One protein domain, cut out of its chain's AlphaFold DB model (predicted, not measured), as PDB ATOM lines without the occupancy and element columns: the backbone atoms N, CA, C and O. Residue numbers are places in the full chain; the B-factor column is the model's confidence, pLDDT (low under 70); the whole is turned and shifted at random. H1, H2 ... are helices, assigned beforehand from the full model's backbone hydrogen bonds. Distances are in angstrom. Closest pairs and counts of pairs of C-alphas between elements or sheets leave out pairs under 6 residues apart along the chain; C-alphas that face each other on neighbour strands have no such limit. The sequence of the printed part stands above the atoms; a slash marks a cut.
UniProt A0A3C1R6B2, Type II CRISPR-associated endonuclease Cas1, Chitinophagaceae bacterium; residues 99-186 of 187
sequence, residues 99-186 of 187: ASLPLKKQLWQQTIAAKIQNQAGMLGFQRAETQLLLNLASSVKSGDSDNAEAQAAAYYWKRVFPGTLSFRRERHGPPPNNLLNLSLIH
ATOM      1  N   ALA A  99       8.170 -20.822  48.590       95.62
ATOM      2  CA  ALA A  99       8.860 -19.593  48.217       95.62
ATOM      3  C   ALA A  99       8.075 -18.807  47.154       95.62
ATOM      4  O   ALA A  99       7.759 -19.304  46.062       95.62
ATOM      5  N   SER A 100       7.790 -17.546  47.483       96.44
ATOM      6  CA  SER A 100       6.950 -16.673  46.671       96.44
ATOM      7  C   SER A 100       7.581 -16.382  45.306       96.44
ATOM      8  O   SER A 100       8.805 -16.345  45.144       96.44
ATOM      9  N   LEU A 101       6.741 -16.140  44.296       94.06
ATOM     10  CA  LEU A 101       7.217 -15.765  42.964       94.06
ATOM     11  C   LEU A 101       8.083 -14.484  42.973       94.06
ATOM     12  O   LEU A 101       9.111 -14.485  42.292       94.06
ATOM     13  N   PRO A 102       7.750 -13.417  43.737       94.31
ATOM     14  CA  PRO A 102       8.620 -12.249  43.870       94.31
ATOM     15  C   PRO A 102      10.007 -12.587  44.424       94.31
ATOM     16  O   PRO A 102      11.001 -12.149  43.850       94.31
ATOM     17  N   LEU A 103      10.088 -13.415  45.475       93.81
ATOM     18  CA  LEU A 103      11.365 -13.837  46.056       93.81
ATOM     19  C   LEU A 103      12.212 -14.598  45.031       93.81
ATOM     20  O   LEU A 103      13.381 -14.275  44.832       93.81
ATOM     21  N   LYS A 104      11.612 -15.566  44.326       93.94
ATOM     22  CA  LYS A 104      12.292 -16.339  43.273       93.94
ATOM     23  C   LYS A 104      12.876 -15.425  42.191       93.94
ATOM     24  O   LYS A 104      14.036 -15.581  41.819       93.94
ATOM     25  N   LYS A 105      12.106 -14.433  41.729       92.62
ATOM     26  CA  LYS A 105      12.550 -13.462  40.715       92.62
ATOM     27  C   LYS A 105      13.687 -12.563  41.209       92.62
ATOM     28  O   LYS A 105      14.619 -12.310  40.452       92.62
ATOM     29  N   GLN A 106      13.628 -12.109  42.461       92.19
ATOM     30  CA  GLN A 106      14.673 -11.276  43.067       92.19
ATOM     31  C   GLN A 106      15.980 -12.044  43.283       92.19
ATOM     32  O   GLN A 106      17.047 -11.515  42.983       92.19
ATOM     33  N   LEU A 107      15.908 -13.284  43.778       93.50
ATOM     34  CA  LEU A 107      17.085 -14.144  43.938       93.50
ATOM     35  C   LEU A 107      17.740 -14.423  42.585       93.50
ATOM     36  O   LEU A 107      18.947 -14.273  42.436       93.50
ATOM     37  N   TRP A 108      16.932 -14.755  41.578       93.19
ATOM     38  CA  TRP A 108      17.416 -14.987  40.223       93.19
ATOM     39  C   TRP A 108      18.114 -13.741  39.638       93.19
ATOM     40  O   TRP A 108      19.225 -13.841  39.120       93.19
ATOM     41  N   GLN A 109      17.518 -12.553  39.804       94.50
ATOM     42  CA  GLN A 109      18.093 -11.278  39.353       94.50
ATOM     43  C   GLN A 109      19.456 -11.003  40.005       94.50
ATOM     44  O   GLN A 109      20.400 -10.629  39.313       94.50
ATOM     45  N   GLN A 110      19.571 -11.215  41.321       95.38
ATOM     46  CA  GLN A 110      20.830 -11.053  42.056       95.38
ATOM     47  C   GLN A 110      21.908 -12.016  41.552       95.38
ATOM     48  O   GLN A 110      23.038 -11.595  41.309       95.38
ATOM     49  N   THR A 111      21.555 -13.287  41.334       95.31
ATOM     50  CA  THR A 111      22.479 -14.299  40.806       95.31
ATOM     51  C   THR A 111      23.008 -13.912  39.427       95.31
ATOM     52  O   THR A 111      24.212 -14.001  39.186       95.31
ATOM     53  N   ILE A 112      22.147 -13.433  38.525       95.69
ATOM     54  CA  ILE A 112      22.587 -13.002  37.193       95.69
ATOM     55  C   ILE A 112      23.409 -11.720  37.246       95.69
ATOM     56  O   ILE A 112      24.453 -11.657  36.599       95.69
ATOM     57  N   ALA A 113      23.022 -10.730  38.049       96.56
ATOM     58  CA  ALA A 113      23.831  -9.528  38.232       96.56
ATOM     59  C   ALA A 113      25.245  -9.881  38.732       96.56
ATOM     60  O   ALA A 113      26.232  -9.440  38.141       96.56
ATOM     61  N   ALA A 114      25.352 -10.756  39.737       97.31
ATOM     62  CA  ALA A 114      26.630 -11.242  40.253       97.31
ATOM     63  C   ALA A 114      27.430 -12.032  39.199       97.31
ATOM     64  O   ALA A 114      28.637 -11.835  39.055       97.31
ATOM     65  N   LYS A 115      26.770 -12.883  38.402       96.38
ATOM     66  CA  LYS A 115      27.402 -13.603  37.283       96.38
ATOM     67  C   LYS A 115      28.039 -12.633  36.287       96.38
ATOM     68  O   LYS A 115      29.197 -12.816  35.914       96.38
ATOM     69  N   ILE A 116      27.304 -11.603  35.870       97.38
ATOM     70  CA  ILE A 116      27.785 -10.609  34.902       97.38
ATOM     71  C   ILE A 116      28.916  -9.766  35.511       97.38
ATOM     72  O   ILE A 116      29.908  -9.493  34.836       97.38
ATOM     73  N   GLN A 117      28.828  -9.411  36.798       97.56
ATOM     74  CA  GLN A 117      29.916  -8.736  37.517       97.56
ATOM     75  C   GLN A 117      31.194  -9.580  37.549       97.56
ATOM     76  O   GLN A 117      32.272  -9.062  37.266       97.56
ATOM     77  N   ASN A 118      31.087 -10.882  37.812       97.06
ATOM     78  CA  ASN A 118      32.236 -11.789  37.796       97.06
ATOM     79  C   ASN A 118      32.840 -11.922  36.388       97.06
ATOM     80  O   ASN A 118      34.062 -11.917  36.236       97.06
ATOM     81  N   GLN A 119      32.003 -11.969  35.345       96.38
ATOM     82  CA  GLN A 119      32.460 -11.928  33.951       96.38
ATOM     83  C   GLN A 119      33.213 -10.628  33.637       96.38
ATOM     84  O   GLN A 119      34.269 -10.668  33.004       96.38
ATOM     85  N   ALA A 120      32.709  -9.485  34.113       96.94
ATOM     86  CA  ALA A 120      33.383  -8.197  33.985       96.94
ATOM     87  C   ALA A 120      34.722  -8.181  34.732       96.94
ATOM     88  O   ALA A 120      35.721  -7.745  34.170       96.94
ATOM     89  N   GLY A 121      34.769  -8.705  35.960       96.44
ATOM     90  CA  GLY A 121      35.997  -8.814  36.749       96.44
ATOM     91  C   GLY A 121      37.070  -9.646  36.046       96.44
ATOM     92  O   GLY A 121      38.223  -9.226  35.964       96.44
ATOM     93  N   MET A 122      36.678 -10.778  35.454       95.31
ATOM     94  CA  MET A 122      37.593 -11.637  34.704       95.31
ATOM     95  C   MET A 122      38.140 -10.953  33.437       95.31
ATOM     96  O   MET A 122      39.344 -10.983  33.184       95.31
ATOM     97  N   LEU A 123      37.290 -10.268  32.665       94.94
ATOM     98  CA  LEU A 123      37.756  -9.475  31.518       94.94
ATOM     99  C   LEU A 123      38.639  -8.295  31.947       94.94
ATOM    100  O   LEU A 123      39.639  -8.002  31.292       94.94
ATOM    101  N   GLY A 124      38.314  -7.649  33.068       94.25
ATOM    102  CA  GLY A 124      39.110  -6.567  33.642       94.25
ATOM    103  C   GLY A 124      40.509  -7.029  34.047       94.25
ATOM    104  O   GLY A 124      41.487  -6.340  33.764       94.25
ATOM    105  N   PHE A 125      40.630  -8.235  34.613       93.62
ATOM    106  CA  PHE A 125      41.923  -8.863  34.900       93.62
ATOM    107  C   PHE A 125      42.770  -9.057  33.629       93.62
ATOM    108  O   PHE A 125      43.982  -8.852  33.646       93.62
ATOM    109  N   GLN A 126      42.129  -9.366  32.501       91.06
ATOM    110  CA  GLN A 126      42.769  -9.456  31.182       91.06
ATOM    111  C   GLN A 126      42.965  -8.096  30.486       91.06
ATOM    112  O   GLN A 126      43.439  -8.062  29.351       91.06
ATOM    113  N   ARG A 127      42.624  -6.975  31.140       91.62
ATOM    114  CA  ARG A 127      42.653  -5.610  30.577       91.62
ATOM    115  C   ARG A 127      41.775  -5.435  29.329       91.62
ATOM    116  O   ARG A 127      42.058  -4.584  28.488       91.62
ATOM    117  N   ALA A 128      40.715  -6.231  29.206       91.88
ATOM    118  CA  ALA A 128      39.704  -6.073  28.169       91.88
ATOM    119  C   ALA A 128      38.635  -5.045  28.585       91.88
ATOM    120  O   ALA A 128      38.514  -4.682  29.754       91.88
ATOM    121  N   GLU A 129      37.847  -4.571  27.621       93.56
ATOM    122  CA  GLU A 129      36.738  -3.648  27.873       93.56
ATOM    123  C   GLU A 129      35.627  -4.329  28.698       93.56
ATOM    124  O   GLU A 129      35.169  -5.425  28.370       93.56
ATOM    125  N   THR A 130      35.189  -3.677  29.780       96.19
ATOM    126  CA  THR A 130      34.209  -4.224  30.739       96.19
ATOM    127  C   THR A 130      32.942  -3.387  30.879       96.19
ATOM    128  O   THR A 130      31.965  -3.862  31.459       96.19
ATOM    129  N   GLN A 131      32.919  -2.162  30.339       96.06
ATOM    130  CA  GLN A 131      31.858  -1.184  30.605       96.06
ATOM    131  C   GLN A 131      30.466  -1.702  30.225       96.06
ATOM    132  O   GLN A 131      29.515  -1.514  30.980       96.06
ATOM    133  N   LEU A 132      30.351  -2.406  29.092       95.69
ATOM    134  CA  LEU A 132      29.089  -3.021  28.675       95.69
ATOM    135  C   LEU A 132      28.561  -3.998  29.737       95.69
ATOM    136  O   LEU A 132      27.383  -3.952  30.080       95.69
ATOM    137  N   LEU A 133      29.426  -4.865  30.270       96.62
ATOM    138  CA  LEU A 133      29.039  -5.860  31.271       96.62
ATOM    139  C   LEU A 133      28.638  -5.198  32.590       96.62
ATOM    140  O   LEU A 133      27.643  -5.593  33.186       96.62
ATOM    141  N   LEU A 134      29.363  -4.165  33.025       96.88
ATOM    142  CA  LEU A 134      29.015  -3.418  34.237       96.88
ATOM    143  C   LEU A 134      27.649  -2.730  34.106       96.88
ATOM    144  O   LEU A 134      26.833  -2.804  35.026       96.88
ATOM    145  N   ASN A 135      27.370  -2.138  32.943       96.88
ATOM    146  CA  ASN A 135      26.067  -1.545  32.656       96.88
ATOM    147  C   ASN A 135      24.964  -2.615  32.695       96.88
ATOM    148  O   ASN A 135      23.991  -2.445  33.426       96.88
ATOM    149  N   LEU A 136      25.152  -3.742  31.994       96.25
ATOM    150  CA  LEU A 136      24.197  -4.859  31.982       96.25
ATOM    151  C   LEU A 136      23.937  -5.421  33.384       96.25
ATOM    152  O   LEU A 136      22.786  -5.670  33.731       96.25
ATOM    153  N   ALA A 137      24.977  -5.577  34.207       96.25
ATOM    154  CA  ALA A 137      24.845  -6.059  35.580       96.25
ATOM    155  C   ALA A 137      24.000  -5.122  36.453       96.25
ATOM    156  O   ALA A 137      23.211  -5.587  37.271       96.25
ATOM    157  N   SER A 138      24.146  -3.805  36.274       95.19
ATOM    158  CA  SER A 138      23.358  -2.808  37.010       95.19
ATOM    159  C   SER A 138      21.899  -2.719  36.547       95.19
ATOM    160  O   SER A 138      21.041  -2.263  37.300       95.19
ATOM    161  N   SER A 139      21.609  -3.171  35.323       94.12
ATOM    162  CA  SER A 139      20.297  -3.054  34.687       94.12
ATOM    163  C   SER A 139      19.547  -4.382  34.549       94.12
ATOM    164  O   SER A 139      18.544  -4.425  33.836       94.12
ATOM    165  N   VAL A 140      20.005  -5.471  35.184       94.69
ATOM    166  CA  VAL A 140      19.292  -6.760  35.156       94.69
ATOM    167  C   VAL A 140      17.902  -6.546  35.740       94.69
ATOM    168  O   VAL A 140      17.770  -6.110  36.882       94.69
ATOM    169  N   LYS A 141      16.855  -6.841  34.971       91.00
ATOM    170  CA  LYS A 141      15.465  -6.730  35.427       91.00
ATOM    171  C   LYS A 141      15.003  -8.019  36.098       91.00
ATOM    172  O   LYS A 141      15.583  -9.089  35.921       91.00
ATOM    173  N   SER A 142      13.916  -7.919  36.858       88.88
ATOM    174  CA  SER A 142      13.261  -9.067  37.488       88.88
ATOM    175  C   SER A 142      12.941 -10.157  36.450       88.88
ATOM    176  O   SER A 142      12.055  -9.969  35.615       88.88
ATOM    177  N   GLY A 143      13.604 -11.310  36.560       82.12
ATOM    178  CA  GLY A 143      13.413 -12.457  35.664       82.12
ATOM    179  C   GLY A 143      14.022 -12.312  34.261       82.12
ATOM    180  O   GLY A 143      13.544 -12.979  33.356       82.12
ATOM    181  N   ASP A 144      15.009 -11.433  34.071       88.94
ATOM    182  CA  ASP A 144      15.701 -11.186  32.788       88.94
ATOM    183  C   ASP A 144      14.831 -10.823  31.595       88.94
ATOM    184  O   ASP A 144      15.099 -11.238  30.471       88.94
ATOM    185  N   SER A 145      13.795 -10.009  31.775       88.06
ATOM    186  CA  SER A 145      12.923  -9.659  30.644       88.06
ATOM    187  C   SER A 145      13.667  -9.134  29.401       88.06
ATOM    188  O   SER A 145      13.173  -9.287  28.289       88.06
ATOM    189  N   ASP A 146      14.848  -8.536  29.589       92.44
ATOM    190  CA  ASP A 146      15.669  -7.940  28.530       92.44
ATOM    191  C   ASP A 146      16.837  -8.853  28.085       92.44
ATOM    192  O   ASP A 146      17.677  -8.439  27.285       92.44
ATOM    193  N   ASN A 147      16.912 -10.093  28.584       92.06
ATOM    194  CA  ASN A 147      17.974 -11.066  28.301       92.06
ATOM    195  C   ASN A 147      19.394 -10.522  28.564       92.06
ATOM    196  O   ASN A 147      20.305 -10.709  27.745       92.06
ATOM    197  N   ALA A 148      19.597  -9.825  29.685       94.19
ATOM    198  CA  ALA A 148      20.898  -9.271  30.045       94.19
ATOM    199  C   ALA A 148      21.948 -10.382  30.210       94.19
ATOM    200  O   ALA A 148      23.101 -10.193  29.815       94.19
ATOM    201  N   GLU A 149      21.553 -11.565  30.700       94.06
ATOM    202  CA  GLU A 149      22.435 -12.725  30.827       94.06
ATOM    203  C   GLU A 149      22.987 -13.178  29.470       94.06
ATOM    204  O   GLU A 149      24.194 -13.395  29.319       94.06
ATOM    205  N   ALA A 150      22.113 -13.313  28.471       93.44
ATOM    206  CA  ALA A 150      22.492 -13.784  27.144       93.44
ATOM    207  C   ALA A 150      23.383 -12.763  26.423       93.44
ATOM    208  O   ALA A 150      24.393 -13.137  25.819       93.44
ATOM    209  N   GLN A 151      23.049 -11.472  26.530       95.25
ATOM    210  CA  GLN A 151      23.857 -10.384  25.975       95.25
ATOM    211  C   GLN A 151      25.258 -10.352  26.601       95.25
ATOM    212  O   GLN A 151      26.262 -10.310  25.882       95.25
ATOM    213  N   ALA A 152      25.337 -10.452  27.931       95.88
ATOM    214  CA  ALA A 152      26.599 -10.504  28.656       95.88
ATOM    215  C   ALA A 152      27.432 -11.734  28.271       95.88
ATOM    216  O   ALA A 152      28.614 -11.604  27.957       95.88
ATOM    217  N   ALA A 153      26.818 -12.919  28.206       94.25
ATOM    218  CA  ALA A 153      27.499 -14.145  27.800       94.25
ATOM    219  C   ALA A 153      28.055 -14.052  26.369       94.25
ATOM    220  O   ALA A 153      29.208 -14.419  26.136       94.25
ATOM    221  N   ALA A 154      27.278 -13.525  25.419       93.38
ATOM    222  CA  ALA A 154      27.721 -13.344  24.038       93.38
ATOM    223  C   ALA A 154      28.898 -12.359  23.923       93.38
ATOM    224  O   ALA A 154      29.801 -12.568  23.108       93.38
ATOM    225  N   TYR A 155      28.910 -11.300  24.738       94.44
ATOM    226  CA  TYR A 155      30.028 -10.357  24.805       94.44
ATOM    227  C   TYR A 155      31.273 -10.982  25.449       94.44
ATOM    228  O   TYR A 155      32.376 -10.835  24.915       94.44
ATOM    229  N   TYR A 156      31.082 -11.700  26.559       95.06
ATOM    230  CA  TYR A 156      32.125 -12.331  27.363       95.06
ATOM    231  C   TYR A 156      32.873 -13.429  26.603       95.06
ATOM    232  O   TYR A 156      34.097 -13.375  26.481       95.06
ATOM    233  N   TRP A 157      32.156 -14.403  26.032       92.81
ATOM    234  CA  TRP A 157      32.788 -15.558  25.383       92.81
ATOM    235  C   TRP A 157      33.610 -15.185  24.148       92.81
ATOM    236  O   TRP A 157      34.582 -15.869  23.840       92.81
ATOM    237  N   LYS A 158      33.274 -14.076  23.480       90.44
ATOM    238  CA  LYS A 158      34.064 -13.532  22.363       90.44
ATOM    239  C   LYS A 158      35.406 -12.928  22.795       90.44
ATOM    240  O   LYS A 158      36.227 -12.655  21.926       90.44
ATOM    241  N   ARG A 159      35.608 -12.656  24.091       91.75
ATOM    242  CA  ARG A 159      36.744 -11.869  24.609       91.75
ATOM    243  C   ARG A 159      37.590 -12.576  25.659       91.75
ATOM    244  O   ARG A 159      38.752 -12.228  25.800       91.75
ATOM    245  N   VAL A 160      37.035 -13.549  26.380       91.50
ATOM    246  CA  VAL A 160      37.746 -14.229  27.479       91.50
ATOM    247  C   VAL A 160      38.945 -15.062  27.005       91.50
ATOM    248  O   VAL A 160      39.897 -15.276  27.757       91.50
ATOM    249  N   PHE A 161      38.914 -15.537  25.759       90.56
ATOM    250  CA  PHE A 161      40.011 -16.290  25.158       90.56
ATOM    251  C   PHE A 161      40.767 -15.443  24.128       90.56
ATOM    252  O   PHE A 161      40.167 -14.568  23.499       90.56
ATOM    253  N   PRO A 162      42.063 -15.727  23.896       85.94
ATOM    254  CA  PRO A 162      42.823 -15.084  22.831       85.94
ATOM    255  C   PRO A 162      42.129 -15.234  21.472       85.94
ATOM    256  O   PRO A 162      41.631 -16.310  21.135       85.94
ATOM    257  N   GLY A 163      42.151 -14.174  20.658       83.31
ATOM    258  CA  GLY A 163      41.509 -14.168  19.336       83.31
ATOM    259  C   GLY A 163      42.021 -15.259  18.384       83.31
ATOM    260  O   GLY A 163      41.289 -15.695  17.501       83.31
ATOM    261  N   THR A 164      43.235 -15.770  18.612       84.38
ATOM    262  CA  THR A 164      43.816 -16.904  17.876       84.38
ATOM    263  C   THR A 164      43.002 -18.191  18.005       84.38
ATOM    264  O   THR A 164      43.023 -19.010  17.091       84.38
ATOM    265  N   LEU A 165      42.254 -18.368  19.100       85.94
ATOM    266  CA  LEU A 165      41.446 -19.562  19.343       85.94
ATOM    267  C   LEU A 165      40.114 -19.549  18.572       85.94
ATOM    268  O   LEU A 165      39.500 -20.599  18.419       85.94
ATOM    269  N   SER A 166      39.648 -18.381  18.098       85.12
ATOM    270  CA  SER A 166      38.339 -18.217  17.431       85.12
ATOM    271  C   SER A 166      37.187 -18.928  18.165       85.12
ATOM    272  O   SER A 166      36.351 -19.603  17.562       85.12
ATOM    273  N   PHE A 167      37.162 -18.803  19.495       90.00
ATOM    274  CA  PHE A 167      36.290 -19.593  20.360       90.00
ATOM    275  C   PHE A 167      34.800 -19.278  20.174       90.00
ATOM    276  O   PHE A 167      34.382 -18.118  20.122       90.00
ATOM    277  N   ARG A 168      33.981 -20.336  20.170       87.94
ATOM    278  CA  ARG A 168      32.519 -20.267  20.267       87.94
ATOM    279  C   ARG A 168      32.031 -21.215  21.353       87.94
ATOM    280  O   ARG A 168      32.466 -22.365  21.421       87.94
ATOM    281  N   ARG A 169      31.131 -20.722  22.208       89.06
ATOM    282  CA  ARG A 169      30.533 -21.515  23.284       89.06
ATOM    283  C   ARG A 169      29.413 -22.377  22.710       89.06
ATOM    284  O   ARG A 169      28.349 -21.864  22.385       89.06
ATOM    285  N   GLU A 170      29.652 -23.678  22.620       87.56
ATOM    286  CA  GLU A 170      28.721 -24.658  22.057       87.56
ATOM    287  C   GLU A 170      28.730 -25.936  22.900       87.56
ATOM    288  O   GLU A 170      29.752 -26.306  23.480       87.56
ATOM    289  N   ARG A 171      27.591 -26.636  22.971       80.25
ATOM    290  CA  ARG A 171      27.450 -27.835  23.815       80.25
ATOM    291  C   ARG A 171      28.429 -28.943  23.416       80.25
ATOM    292  O   ARG A 171      29.066 -29.514  24.291       80.25
ATOM    293  N   HIS A 172      28.578 -29.194  22.118       83.88
ATOM    294  CA  HIS A 172      29.487 -30.203  21.557       83.88
ATOM    295  C   HIS A 172      30.593 -29.561  20.702       83.88
ATOM    296  O   HIS A 172      31.039 -30.143  19.718       83.88
ATOM    297  N   GLY A 173      31.001 -28.336  21.050       85.50
ATOM    298  CA  GLY A 173      32.055 -27.618  20.336       85.50
ATOM    299  C   GLY A 173      33.461 -28.169  20.619       85.50
ATOM    300  O   GLY A 173      33.651 -28.946  21.560       85.50
ATOM    301  N   PRO A 174      34.475 -27.726  19.855       88.00
ATOM    302  CA  PRO A 174      35.865 -28.105  20.092       88.00
ATOM    303  C   PRO A 174      36.374 -27.598  21.458       88.00
ATOM    304  O   PRO A 174      35.768 -26.692  22.057       88.00
ATOM    305  N   PRO A 175      37.497 -28.150  21.962       85.69
ATOM    306  CA  PRO A 175      38.152 -27.646  23.163       85.69
ATOM    307  C   PRO A 175      38.375 -26.126  23.097       85.69
ATOM    308  O   PRO A 175      38.734 -25.611  22.036       85.69
ATOM    309  N   PRO A 176      38.167 -25.390  24.205       90.56
ATOM    310  CA  PRO A 176      37.959 -25.870  25.575       90.56
ATOM    311  C   PRO A 176      36.486 -26.078  25.999       90.56
ATOM    312  O   PRO A 176      36.214 -26.117  27.199       90.56
ATOM    313  N   ASN A 177      35.509 -26.207  25.083       88.50
ATOM    314  CA  ASN A 177      34.096 -26.393  25.481       88.50
ATOM    315  C   ASN A 177      33.879 -27.611  26.386       88.50
ATOM    316  O   ASN A 177      33.105 -27.526  27.334       88.50
ATOM    317  N   ASN A 178      34.581 -28.713  26.127       84.50
ATOM    318  CA  ASN A 178      34.550 -29.917  26.957       84.50
ATOM    319  C   ASN A 178      34.970 -29.637  28.411       84.50
ATOM    320  O   ASN A 178      34.269 -30.041  29.334       84.50
ATOM    321  N   LEU A 179      36.053 -28.884  28.621       84.25
ATOM    322  CA  LEU A 179      36.536 -28.512  29.957       84.25
ATOM    323  C   LEU A 179      35.546 -27.591  30.682       84.25
ATOM    324  O   LEU A 179      35.297 -27.743  31.879       84.25
ATOM    325  N   LEU A 180      34.951 -26.651  29.946       85.94
ATOM    326  CA  LEU A 180      33.925 -25.758  30.480       85.94
ATOM    327  C   LEU A 180      32.641 -26.518  30.833       85.94
ATOM    328  O   LEU A 180      32.024 -26.225  31.845       85.94
ATOM    329  N   ASN A 181      32.229 -27.496  30.026       80.94
ATOM    330  CA  ASN A 181      31.048 -28.312  30.312       80.94
ATOM    331  C   ASN A 181      31.240 -29.160  31.572       80.94
ATOM    332  O   ASN A 181      30.373 -29.139  32.438       80.94
ATOM    333  N   LEU A 182      32.377 -29.853  31.686       66.06
ATOM    334  CA  LEU A 182      32.704 -30.678  32.851       66.06
ATOM    335  C   LEU A 182      32.703 -29.850  34.141       66.06
ATOM    336  O   LEU A 182      32.043 -30.205  35.111       66.06
ATOM    337  N   SER A 183      33.381 -28.701  34.132       61.28
ATOM    338  CA  SER A 183      33.466 -27.824  35.309       61.28
ATOM    339  C   SER A 183      32.133 -27.176  35.705       61.28
ATOM    340  O   SER A 183      31.934 -26.889  36.882       61.28
ATOM    341  N   LEU A 184      31.208 -26.972  34.762       58.91
ATOM    342  CA  LEU A 184      29.900 -26.357  35.026       58.91
ATOM    343  C   LEU A 184      28.853 -27.322  35.599       58.91
ATOM    344  O   LEU A 184      27.846 -26.850  36.107       58.91
ATOM    345  N   ILE A 185      29.067 -28.639  35.536       50.78
ATOM    346  CA  ILE A 185      28.151 -29.631  36.136       50.78
ATOM    347  C   ILE A 185      28.373 -29.748  37.661       50.78
ATOM    348  O   ILE A 185      27.546 -30.309  38.372       50.78
ATOM    349  N   HIS A 186      29.464 -29.179  38.184       33.69
ATOM    350  CA  HIS A 186      29.833 -29.234  39.603       33.69
ATOM    351  C   HIS A 186      29.352 -28.033  40.450       33.69
ATOM    352  O   HIS A 186      29.814 -27.884  41.583       33.69
TER     353      HIS A 186
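AT A GLANCE: This is residues 99 to 186 of the 187 residues of the protein "Type II CRISPR-associated endonuclease Cas1" of Chitinophagaceae bacterium (UniProt A0A3C1R6B2). A long helix, H1, has two short helices, H2 and H3, folded back one after the other beside its later part, the three side by side with their centres in a triangle, as a small bundle. A long loop, residues 158 to 176, then leads to a short fourth helix, H4, which is set off from these three. The printed part has 88 residues with four named helices, in the order H1 H2 H3 H4, and no named strand; the class is all helix. It is only just compact, close to loose, with a radius of gyration of the C-alphas of 14.3 A, and elongated, spanning 45 by 28 by 20 A.

HOW THE PARTS SIT: H1, residues 101 to 125, touches H2, residues 131 to 138, with its residues 112 to 120 alone. The closest C-alphas, those of Ala 113 and Ala 137, are 4.5 A apart, and the two helices form a hairpin, opposite ways at a shallow tilt of 21 degrees. H1 touches H3, residues 148 to 157, with its residues 112 to 123 alone; the closest C-alphas, of Ile 116 and Ala 152, are 6.4 A apart, and the helices run the same way at a shallow tilt of 23 degrees. H2 and H3 also touch and form a hairpin, opposite ways at a shallow tilt of 31 degrees; their closest C-alphas, of Leu 136 and Ala 148, are 5.8 A apart. H4, residues 177 to 184, is apart from H1, H2 and H3. In H1, H2, H3 and H4 every O i to N i+4 pair is within hydrogen-bond range.

IN THESE COORDINATES: H1 runs 36.3 A from C-alpha 101 at (7.217, -15.765, 42.964) to C-alpha 125 at (41.923, -8.863, 34.900). H2 measures 10.8 A, H3 14.2 A and H4 10.4 A from first to last C-alpha. H4 ends with C-alpha 184 at (29.900, -26.357, 35.026).

THE WHOLE: The C-alphas of Ser 100 and Thr 164, the two farthest apart, are 46.8 A from each other. The printed part has no cut. The link from H1 to H2 is tight, that from H2 to H3 short, and that from H3 to H4 long, with 19 residues. The mean pLDDT of the printed part is 89.9; residues 182 to 186 are under 70.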